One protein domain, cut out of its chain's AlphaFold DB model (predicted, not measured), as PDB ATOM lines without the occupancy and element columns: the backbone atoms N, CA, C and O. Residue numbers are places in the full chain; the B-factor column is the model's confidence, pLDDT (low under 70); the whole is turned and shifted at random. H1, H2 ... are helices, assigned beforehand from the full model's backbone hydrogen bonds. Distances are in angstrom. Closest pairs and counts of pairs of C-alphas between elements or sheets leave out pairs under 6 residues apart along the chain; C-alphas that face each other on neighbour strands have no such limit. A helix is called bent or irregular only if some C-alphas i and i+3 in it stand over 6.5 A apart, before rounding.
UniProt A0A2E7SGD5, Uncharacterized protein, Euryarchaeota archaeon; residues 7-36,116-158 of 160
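What this domain is: This is residues 7 to 36 and 116 to 158 of the 160 residues of an uncharacterized protein of Euryarchaeota archaeon (UniProt A0A2E7SGD5). Three helices form a small core in which the longest, H3, is crossed near its middle by the two shorter ones, H1 and H2, both at a steep angle to it. H1 and H2 lie about perpendicular to each other and come near each other only toward their last residues, while two long loops, residues 20 to 36 and 129 to 140, reach the two far ends of the model at Gly 29 and Asp 135. The printed part has 73 residues with three named helices, in the order H1, H2, H3, and no named strand; the class is all helix, with 43 residues in the helices. The whole is compact, with a radius of gyration of the C-alphas of 11.8 A and spans of 37 by 30 by 19 A.

Where its parts are: Begin with H3, residues 141 to 158: find C-alpha 141 at (463.977, 430.540, 427.530), from where the helix runs 26.4 A to C-alpha 158 at (481.089, 444.810, 413.333). Then look at H1, residues 7 to 19, which starts at C-alpha 7, (478.644, 439.100, 432.139), and measures 18.4 A from first to last C-alpha. H2, residues 117 to 128, measures 16.1 A. No helix is bent or irregular.

How they stand to each other: Start at Ile 147 in H3: its C-alpha is 5.3 A from that of Ala 13, the closest pair of H1 and H3. These two helices touch at a steep tilt of 60 degrees and run the same way. One residue on, the C-alpha of Ala 148 is 4.9 A from that of Lys 122, the closest pair of H2 and H3. Here the helices touch at a steep tilt of 59 degrees and run opposite ways; H3 touches H2 with residues 144 to 152 alone. H1 and H2 are close but not clearly touching, with the closest C-alphas, those of Leu 16 and Phe 128, 7.8 A apart; their lines are about perpendicular, at 87 degrees. In H1 and H2 every O i to N i+4 pair is within hydrogen-bond range, and in H3 13 of 14 are.

The domain as a whole: Look at C-alphas 29 and 135 for the two farthest apart in the domain, 37.4 A. Residues 37 to 115 are cut out and not printed, and C-alphas 36 and 116 are 13.0 A apart across the cut, which lies in the link from H1 to H2. The link from H2 to H3, 12 residues, is long. In the B-factor column the mean pLDDT of the printed part is 79.2, and it is under 70 in residues 28 to 36, residues 130 to 139 and residue 158.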
ATOM      1  N   SER A   7     477.302 439.369 432.670       83.12
ATOM      2  CA  SER A   7     478.644 439.100 432.139       83.12
ATOM      3  C   SER A   7     478.772 437.705 431.527       83.12
ATOM      4  O   SER A   7     479.360 437.564 430.460       83.12
ATOM      5  N   PHE A   8     478.169 436.689 432.150       84.06
ATOM      6  CA  PHE A   8     478.185 435.316 431.645       84.06
ATOM      7  C   PHE A   8     477.505 435.211 430.274       84.06
ATOM      8  O   PHE A   8     478.047 434.601 429.357       84.06
ATOM      9  N   ILE A   9     476.357 435.877 430.110       85.44
ATOM     10  CA  ILE A   9     475.607 435.927 428.845       85.44
ATOM     11  C   ILE A   9     476.472 436.520 427.733       85.44
ATOM     12  O   ILE A   9     476.530 435.973 426.635       85.44
ATOM     13  N   LYS A  10     477.154 437.633 428.026       87.25
ATOM     14  CA  LYS A  10     478.002 438.329 427.055       87.25
ATOM     15  C   LYS A  10     479.193 437.471 426.627       87.25
ATOM     16  O   LYS A  10     479.452 437.370 425.436       87.25
ATOM     17  N   ILE A  11     479.887 436.846 427.581       87.06
ATOM     18  CA  ILE A  11     481.034 435.969 427.295       87.06
ATOM     19  C   ILE A  11     480.592 434.791 426.426       87.06
ATOM     20  O   ILE A  11     481.228 434.505 425.419       87.06
ATOM     21  N   ARG A  12     479.463 434.152 426.762       87.62
ATOM     22  CA  ARG A  12     478.922 433.053 425.954       87.62
ATOM     23  C   ARG A  12     478.517 433.487 424.548       87.62
ATOM     24  O   ARG A  12     478.814 432.770 423.603       87.62
ATOM     25  N   ALA A  13     477.882 434.648 424.399       88.75
ATOM     26  CA  ALA A  13     477.528 435.187 423.088       88.75
ATOM     27  C   ALA A  13     478.762 435.435 422.203       88.75
ATOM     28  O   ALA A  13     478.726 435.122 421.016       88.75
ATOM     29  N   ILE A  14     479.845 435.969 422.779       88.69
ATOM     30  CA  ILE A  14     481.108 436.197 422.064       88.69
ATOM     31  C   ILE A  14     481.739 434.863 421.659       88.69
ATOM     32  O   ILE A  14     482.024 434.686 420.481       88.69
ATOM     33  N   ALA A  15     481.855 433.912 422.591       89.38
ATOM     34  CA  ALA A  15     482.417 432.591 422.313       89.38
ATOM     35  C   ALA A  15     481.674 431.872 421.172       89.38
ATOM     36  O   ALA A  15     482.306 431.373 420.252       89.38
ATOM     37  N   LEU A  16     480.335 431.906 421.166       89.31
ATOM     38  CA  LEU A  16     479.530 431.335 420.076       89.31
ATOM     39  C   LEU A  16     479.791 432.010 418.723       89.31
ATOM     40  O   LEU A  16     479.800 431.342 417.694       89.31
ATOM     41  N   CYS A  17     480.000 433.329 418.710       88.19
ATOM     42  CA  CYS A  17     480.340 434.053 417.484       88.19
ATOM     43  C   CYS A  17     481.761 433.760 416.990       88.19
ATOM     44  O   CYS A  17     482.024 433.966 415.811       88.19
ATOM     45  N   GLU A  18     482.676 433.376 417.878       87.94
ATOM     46  CA  GLU A  18     484.053 433.006 417.533       87.94
ATOM     47  C   GLU A  18     484.140 431.551 417.064       87.94
ATOM     48  O   GLU A  18     484.878 431.254 416.132       87.94
ATOM     49  N   GLU A  19     483.348 430.661 417.665       89.44
ATOM     50  CA  GLU A  19     483.279 429.244 417.302       89.44
ATOM     51  C   GLU A  19     482.507 429.016 415.990       89.44
ATOM     52  O   GLU A  19     482.909 428.198 415.166       89.44
ATOM     53  N   TYR A  20     481.431 429.782 415.761       88.44
ATOM     54  CA  TYR A  20     480.580 429.686 414.568       88.44
ATOM     55  C   TYR A  20     480.415 431.054 413.877       88.44
ATOM     56  O   TYR A  20     479.312 431.615 413.858       88.44
ATOM     57  N   PRO A  21     481.489 431.626 413.301       81.62
ATOM     58  CA  PRO A  21     481.485 432.993 412.783       81.62
ATOM     59  C   PRO A  21     480.485 433.217 411.649       81.62
ATOM     60  O   PRO A  21     479.838 434.268 411.636       81.62
ATOM     61  N   ASP A  22     480.300 432.225 410.778       83.25
ATOM     62  CA  ASP A  22     479.507 432.364 409.550       83.25
ATOM     63  C   ASP A  22     478.039 431.964 409.724       83.25
ATOM     64  O   ASP A  22     477.220 432.198 408.839       83.25
ATOM     65  N   GLN A  23     477.673 431.381 410.871       83.25
ATOM     66  CA  GLN A  23     476.316 430.873 411.080       83.25
ATOM     67  C   GLN A  23     475.359 431.930 411.642       83.25
ATOM     68  O   GLN A  23     474.181 431.957 411.279       83.25
ATOM     69  N   PHE A  24     475.838 432.808 412.528       85.69
ATOM     70  CA  PHE A  24     475.011 433.839 413.163       85.69
ATOM     71  C   PHE A  24     474.847 435.081 412.274       85.69
ATOM     72  O   PHE A  24     475.817 435.570 411.708       85.69
ATOM     73  N   SER A  25     473.627 435.629 412.212       82.44
ATOM     74  CA  SER A  25     473.267 436.795 411.388       82.44
ATOM     75  C   SER A  25     473.234 438.100 412.208       82.44
ATOM     76  O   SER A  25     472.814 438.088 413.367       82.44
ATOM     77  N   PRO A  26     473.588 439.261 411.637       73.31
ATOM     78  CA  PRO A  26     474.234 439.409 410.332       73.31
ATOM     79  C   PRO A  26     475.661 438.838 410.357       73.31
ATOM     80  O   PRO A  26     476.319 438.859 411.396       73.31
ATOM     81  N   ASN A  27     476.135 438.304 409.237       73.50
ATOM     82  CA  ASN A  27     477.530 437.890 409.062       73.50
ATOM     83  C   ASN A  27     478.194 438.780 407.996       73.50
ATOM     84  O   ASN A  27     477.545 439.623 407.371       73.50
ATOM     85  N   GLU A  28     479.509 438.650 407.845       62.56
ATOM     86  CA  GLU A  28     480.264 439.413 406.851       62.56
ATOM     87  C   GLU A  28     479.837 438.959 405.446       62.56
ATOM     88  O   GLU A  28     480.191 437.873 405.002       62.56
ATOM     89  N   GLY A  29     479.024 439.775 404.771       63.22
ATOM     90  CA  GLY A  29     478.506 439.498 403.426       63.22
ATOM     91  C   GLY A  29     476.981 439.487 403.325       63.22
ATOM     92  O   GLY A  29     476.450 439.774 402.253       63.22
ATOM     93  N   GLU A  30     476.264 439.242 404.427       65.69
ATOM     94  CA  GLU A  30     474.801 439.154 404.423       65.69
ATOM     95  C   GLU A  30     474.197 439.926 405.617       65.69
ATOM     96  O   GLU A  30     474.132 439.427 406.746       65.69
ATOM     97  N   PRO A  31     473.734 441.175 405.397       61.09
ATOM     98  CA  PRO A  31     473.259 442.052 406.473       61.09
ATOM     99  C   PRO A  31     471.884 441.652 407.035       61.09
ATOM    100  O   PRO A  31     471.371 442.303 407.947       61.09
ATOM    101  N   ILE A  32     471.263 440.601 406.494       66.94
ATOM    102  CA  ILE A  32     469.916 440.131 406.833       66.94
ATOM    103  C   ILE A  32     469.973 438.618 407.107       66.94
ATOM    104  O   ILE A  32     470.966 437.943 406.848       66.94
ATOM    105  N   CYS A  33     468.925 438.082 407.731       68.50
ATOM    106  CA  CYS A  33     468.717 436.644 407.831       68.50
ATOM    107  C   CYS A  33     468.588 436.027 406.425       68.50
ATOM    108  O   CYS A  33     467.556 436.193 405.781       68.50
ATOM    109  N   ASN A  34     469.599 435.271 405.997       63.94
ATOM    110  CA  ASN A  34     469.645 434.602 404.694       63.94
ATOM    111  C   ASN A  34     469.296 433.111 404.785       63.94
ATOM    112  O   ASN A  34     469.833 432.274 404.060       63.94
ATOM    113  N   CYS A  35     468.383 432.753 405.693       69.88
ATOM    114  CA  CYS A  35     467.882 431.387 405.717       69.88
ATOM    115  C   CYS A  35     467.306 431.012 404.347       69.88
ATOM    116  O   CYS A  35     466.561 431.808 403.758       69.88
ATOM    117  N   PRO A  36     467.596 429.796 403.853       69.12
ATOM    118  CA  PRO A  36     466.987 429.351 402.621       69.12
ATOM    119  C   PRO A  36     465.463 429.330 402.805       69.12
ATOM    120  O   PRO A  36     464.981 428.987 403.893       69.12
ATOM    121  N   ASN A 116     463.571 437.917 410.993       78.69
ATOM    122  CA  ASN A 116     464.692 438.809 411.295       78.69
ATOM    123  C   ASN A 116     465.925 438.016 411.783       78.69
ATOM    124  O   ASN A 116     465.824 436.849 412.169       78.69
ATOM    125  N   SER A 117     467.089 438.673 411.823       82.12
ATOM    126  CA  SER A 117     468.351 438.087 412.309       82.12
ATOM    127  C   SER A 117     468.286 437.606 413.762       82.12
ATOM    128  O   SER A 117     468.964 436.649 414.127       82.12
ATOM    129  N   PHE A 118     467.453 438.225 414.604       85.31
ATOM    130  CA  PHE A 118     467.300 437.822 416.003       85.31
ATOM    131  C   PHE A 118     466.620 436.452 416.140       85.31
ATOM    132  O   PHE A 118     467.077 435.624 416.927       85.31
ATOM    133  N   ASP A 119     465.562 436.193 415.372       84.12
ATOM    134  CA  ASP A 119     464.832 434.924 415.388       84.12
ATOM    135  C   ASP A 119     465.696 433.777 414.852       84.12
ATOM    136  O   ASP A 119     465.718 432.701 415.454       84.12
ATOM    137  N   HIS A 120     466.491 434.044 413.811       85.25
ATOM    138  CA  HIS A 120     467.517 433.121 413.318       85.25
ATOM    139  C   HIS A 120     468.553 432.788 414.397       85.25
ATOM    140  O   HIS A 120     468.736 431.628 414.770       85.25
ATOM    141  N   ASN A 121     469.172 433.814 414.988       87.81
ATOM    142  CA  ASN A 121     470.183 433.629 416.029       87.81
ATOM    143  C   ASN A 121     469.628 432.899 417.245       87.81
ATOM    144  O   ASN A 121     470.311 432.082 417.847       87.81
ATOM    145  N   LYS A 122     468.377 433.165 417.617       88.31
ATOM    146  CA  LYS A 122     467.707 432.482 418.721       88.31
ATOM    147  C   LYS A 122     467.597 430.980 418.475       88.31
ATOM    148  O   LYS A 122     467.796 430.220 419.423       88.31
ATOM    149  N   LYS A 123     467.313 430.557 417.242       84.56
ATOM    150  CA  LYS A 123     467.292 429.140 416.855       84.56
ATOM    151  C   LYS A 123     468.678 428.513 416.836       84.56
ATOM    152  O   LYS A 123     468.836 427.395 417.313       84.56
ATOM    153  N   LEU A 124     469.693 429.247 416.396       86.00
ATOM    154  CA  LEU A 124     471.071 428.764 416.471       86.00
ATOM    155  C   LEU A 124     471.583 428.657 417.908       86.00
ATOM    156  O   LEU A 124     472.212 427.666 418.247       86.00
ATOM    157  N   VAL A 125     471.263 429.611 418.787       87.50
ATOM    158  CA  VAL A 125     471.596 429.504 420.216       87.50
ATOM    159  C   VAL A 125     470.907 428.288 420.832       87.50
ATOM    160  O   VAL A 125     471.528 427.577 421.607       87.50
ATOM    161  N   GLU A 126     469.646 428.017 420.486       84.44
ATOM    162  CA  GLU A 126     468.945 426.800 420.925       84.44
ATOM    163  C   GLU A 126     469.670 425.519 420.488       84.44
ATOM    164  O   GLU A 126     469.706 424.571 421.260       84.44
ATOM    165  N   ARG A 127     470.291 425.518 419.304       81.94
ATOM    166  CA  ARG A 127     471.035 424.373 418.761       81.94
ATOM    167  C   ARG A 127     472.460 424.232 419.307       81.94
ATOM    168  O   ARG A 127     472.912 423.115 419.513       81.94
ATOM    169  N   PHE A 128     473.174 425.340 419.498       81.06
ATOM    170  CA  PHE A 128     474.596 425.361 419.878       81.06
ATOM    171  C   PHE A 128     474.844 425.491 421.373       81.06
ATOM    172  O   PHE A 128     475.990 425.588 421.805       81.06
ATOM    173  N   THR A 129     473.790 425.558 422.180       75.44
ATOM    174  CA  THR A 129     473.948 425.624 423.627       75.44
ATOM    175  C   THR A 129     473.265 424.453 424.293       75.44
ATOM    176  O   THR A 129     472.124 424.128 423.977       75.44
ATOM    177  N   ASP A 130     473.917 423.924 425.323       66.56
ATOM    178  CA  ASP A 130     473.373 422.914 426.240       66.56
ATOM    179  C   ASP A 130     472.299 423.509 427.175       66.56
ATOM    180  O   ASP A 130     472.170 423.165 428.347       66.56
ATOM    181  N   LEU A 131     471.537 424.496 426.691       64.75
ATOM    182  CA  LEU A 131     470.381 425.047 427.389       64.75
ATOM    183  C   LEU A 131     469.156 424.139 427.251       64.75
ATOM    184  O   LEU A 131     468.085 424.526 427.716       64.75
ATOM    185  N   VAL A 132     469.295 422.978 426.613       58.78
ATOM    186  CA  VAL A 132     468.302 421.908 426.528       58.78
ATOM    187  C   VAL A 132     468.655 420.868 427.594       58.78
ATOM    188  O   VAL A 132     469.794 420.420 427.666       58.78
ATOM    189  N   GLY A 133     467.718 420.563 428.493       58.69
ATOM    190  CA  GLY A 133     467.923 419.546 429.532       58.69
ATOM    191  C   GLY A 133     467.790 418.132 428.961       58.69
ATOM    192  O   GLY A 133     467.391 417.981 427.812       58.69
ATOM    193  N   GLU A 134     468.048 417.102 429.775       60.56
ATOM    194  CA  GLU A 134     467.889 415.682 429.385       60.56
ATOM    195  C   GLU A 134     466.501 415.352 428.802       60.56
ATOM    196  O   GLU A 134     466.386 414.478 427.950       60.56
ATOM    197  N   ASP A 135     465.462 416.096 429.192       61.41
ATOM    198  CA  ASP A 135     464.084 415.934 428.704       61.41
ATOM    199  C   ASP A 135     463.806 416.599 427.336       61.41
ATOM    200  O   ASP A 135     462.646 416.852 427.000       61.41
ATOM    201  N   ASP A 136     464.842 417.006 426.598       58.16
ATOM    202  CA  ASP A 136     464.753 417.766 425.337       58.16
ATOM    203  C   ASP A 136     463.990 419.110 425.473       58.16
ATOM    204  O   ASP A 136     463.533 419.750 424.521       58.16
ATOM    205  N   LYS A 137     463.836 419.580 426.718       58.69
ATOM    206  CA  LYS A 137     463.169 420.837 427.072       58.69
ATOM    207  C   LYS A 137     464.199 421.914 427.345       58.69
ATOM    208  O   LYS A 137     465.070 421.773 428.200       58.69
ATOM    209  N   LEU A 138     464.032 423.053 426.682       63.88
ATOM    210  CA  LEU A 138     464.868 424.220 426.918       63.88
ATOM    211  C   LEU A 138     464.726 424.727 428.368       63.88
ATOM    212  O   LEU A 138     463.710 425.325 428.743       63.88
ATOM    213  N   VAL A 139     465.785 424.544 429.152       65.00
ATOM    214  CA  VAL A 139     465.895 424.837 430.586       65.00
ATOM    215  C   VAL A 139     465.731 426.330 430.866       65.00
ATOM    216  O   VAL A 139     465.232 426.719 431.922       65.00
ATOM    217  N   ASN A 140     466.118 427.208 429.927       76.00
ATOM    218  CA  ASN A 140     466.046 428.648 430.165       76.00
ATOM    219  C   ASN A 140     465.768 429.502 428.919       76.00
ATOM    220  O   ASN A 140     466.663 430.063 428.280       76.00
ATOM    221  N   LYS A 141     464.473 429.694 428.634       81.94
ATOM    222  CA  LYS A 141     463.977 430.540 427.530       81.94
ATOM    223  C   LYS A 141     464.504 431.972 427.594       81.94
ATOM    224  O   LYS A 141     464.784 432.566 426.553       81.94
ATOM    225  N   ARG A 142     464.643 432.524 428.803       83.31
ATOM    226  CA  ARG A 142     465.117 433.898 429.022       83.31
ATOM    227  C   ARG A 142     466.598 434.029 428.680       83.31
ATOM    228  O   ARG A 142     466.967 434.966 427.981       83.31
ATOM    229  N   MET A 143     467.411 433.062 429.107       83.06
ATOM    230  CA  MET A 143     468.840 433.004 428.793       83.06
ATOM    231  C   MET A 143     469.086 432.972 427.282       83.06
ATOM    232  O   MET A 143     469.816 433.815 426.770       83.06
ATOM    233  N   ARG A 144     468.430 432.053 426.562       88.12
ATOM    234  CA  ARG A 144     468.564 431.934 425.102       88.12
ATOM    235  C   ARG A 144     468.245 433.254 424.399       88.12
ATOM    236  O   ARG A 144     469.015 433.708 423.559       88.12
ATOM    237  N   ASN A 145     467.135 433.897 424.771       89.19
ATOM    238  CA  ASN A 145     466.733 435.174 424.178       89.19
ATOM    239  C   ASN A 145     467.756 436.287 424.464       89.19
ATOM    240  O   ASN A 145     468.022 437.116 423.596       89.19
ATOM    241  N   TRP A 146     468.342 436.309 425.663       89.25
ATOM    242  CA  TRP A 146     469.392 437.266 426.001       89.25
ATOM    243  C   TRP A 146     470.669 437.037 425.194       89.25
ATOM    244  O   TRP A 146     471.187 437.998 424.630       89.25
ATOM    245  N   ILE A 147     471.141 435.793 425.081       89.12
ATOM    246  CA  ILE A 147     472.322 435.452 424.271       89.12
ATOM    247  C   ILE A 147     472.091 435.860 422.809       89.12
ATOM    248  O   ILE A 147     472.903 436.596 422.256       89.12
ATOM    249  N   ALA A 148     470.951 435.488 422.217       89.94
ATOM    250  CA  ALA A 148     470.606 435.851 420.840       89.94
ATOM    251  C   ALA A 148     470.591 437.375 420.615       89.94
ATOM    252  O   ALA A 148     471.070 437.869 419.592       89.94
ATOM    253  N   GLY A 149     470.097 438.141 421.594       89.69
ATOM    254  CA  GLY A 149     470.115 439.603 421.549       89.69
ATOM    255  C   GLY A 149     471.530 440.184 421.584       89.69
ATOM    256  O   GLY A 149     471.829 441.109 420.827       89.69
ATOM    257  N   TYR A 150     472.412 439.633 422.425       90.81
ATOM    258  CA  TYR A 150     473.820 440.039 422.472       90.81
ATOM    259  C   TYR A 150     474.557 439.705 421.174       90.81
ATOM    260  O   TYR A 150     475.273 440.569 420.681       90.81
ATOM    261  N   ILE A 151     474.340 438.515 420.604       89.25
ATOM    262  CA  ILE A 151     474.917 438.102 419.314       89.25
ATOM    263  C   ILE A 151     474.501 439.074 418.208       89.25
ATOM    264  O   ILE A 151     475.358 439.640 417.537       89.25
ATOM    265  N   THR A 152     473.196 439.333 418.081       88.38
ATOM    266  CA  THR A 152     472.655 440.210 417.030       88.38
ATOM    267  C   THR A 152     473.277 441.608 417.108       88.38
ATOM    268  O   THR A 152     473.766 442.121 416.108       88.38
ATOM    269  N   ARG A 153     473.352 442.201 418.312       87.00
ATOM    270  CA  ARG A 153     473.994 443.512 418.516       87.00
ATOM    271  C   ARG A 153     475.503 443.484 418.286       87.00
ATOM    272  O   ARG A 153     476.059 444.466 417.809       87.00
ATOM    273  N   TYR A 154     476.172 442.412 418.700       86.00
ATOM    274  CA  TYR A 154     477.619 442.272 418.564       86.00
ATOM    275  C   TYR A 154     478.035 442.186 417.097       86.00
ATOM    276  O   TYR A 154     478.970 442.869 416.693       86.00
ATOM    277  N   LYS A 155     477.304 441.398 416.305       83.38
ATOM    278  CA  LYS A 155     477.526 441.254 414.868       83.38
ATOM    279  C   LYS A 155     477.144 442.511 414.084       83.38
ATOM    280  O   LYS A 155     477.945 442.957 413.280       83.38
ATOM    281  N   GLN A 156     475.998 443.138 414.377       80.69
ATOM    282  CA  GLN A 156     475.606 444.410 413.745       80.69
ATOM    283  C   GLN A 156     476.692 445.489 413.890       80.69
ATOM    284  O   GLN A 156     477.088 446.090 412.904       80.69
ATOM    285  N   ARG A 157     477.268 445.647 415.091       79.25
ATOM    286  CA  ARG A 157     478.349 446.619 415.361       79.25
ATOM    287  C   ARG A 157     479.689 446.334 414.679       79.25
ATOM    288  O   ARG A 157     480.590 447.150 414.812       79.25
ATOM    289  N   ARG A 158     479.880 445.148 414.101       68.00
ATOM    290  CA  ARG A 158     481.089 444.810 413.333       68.00
ATOM    291  C   ARG A 158     480.925 445.073 411.839       68.00
ATOM    292  O   ARG A 158     481.925 445.085 411.136       68.00
TER     293      ARG A 158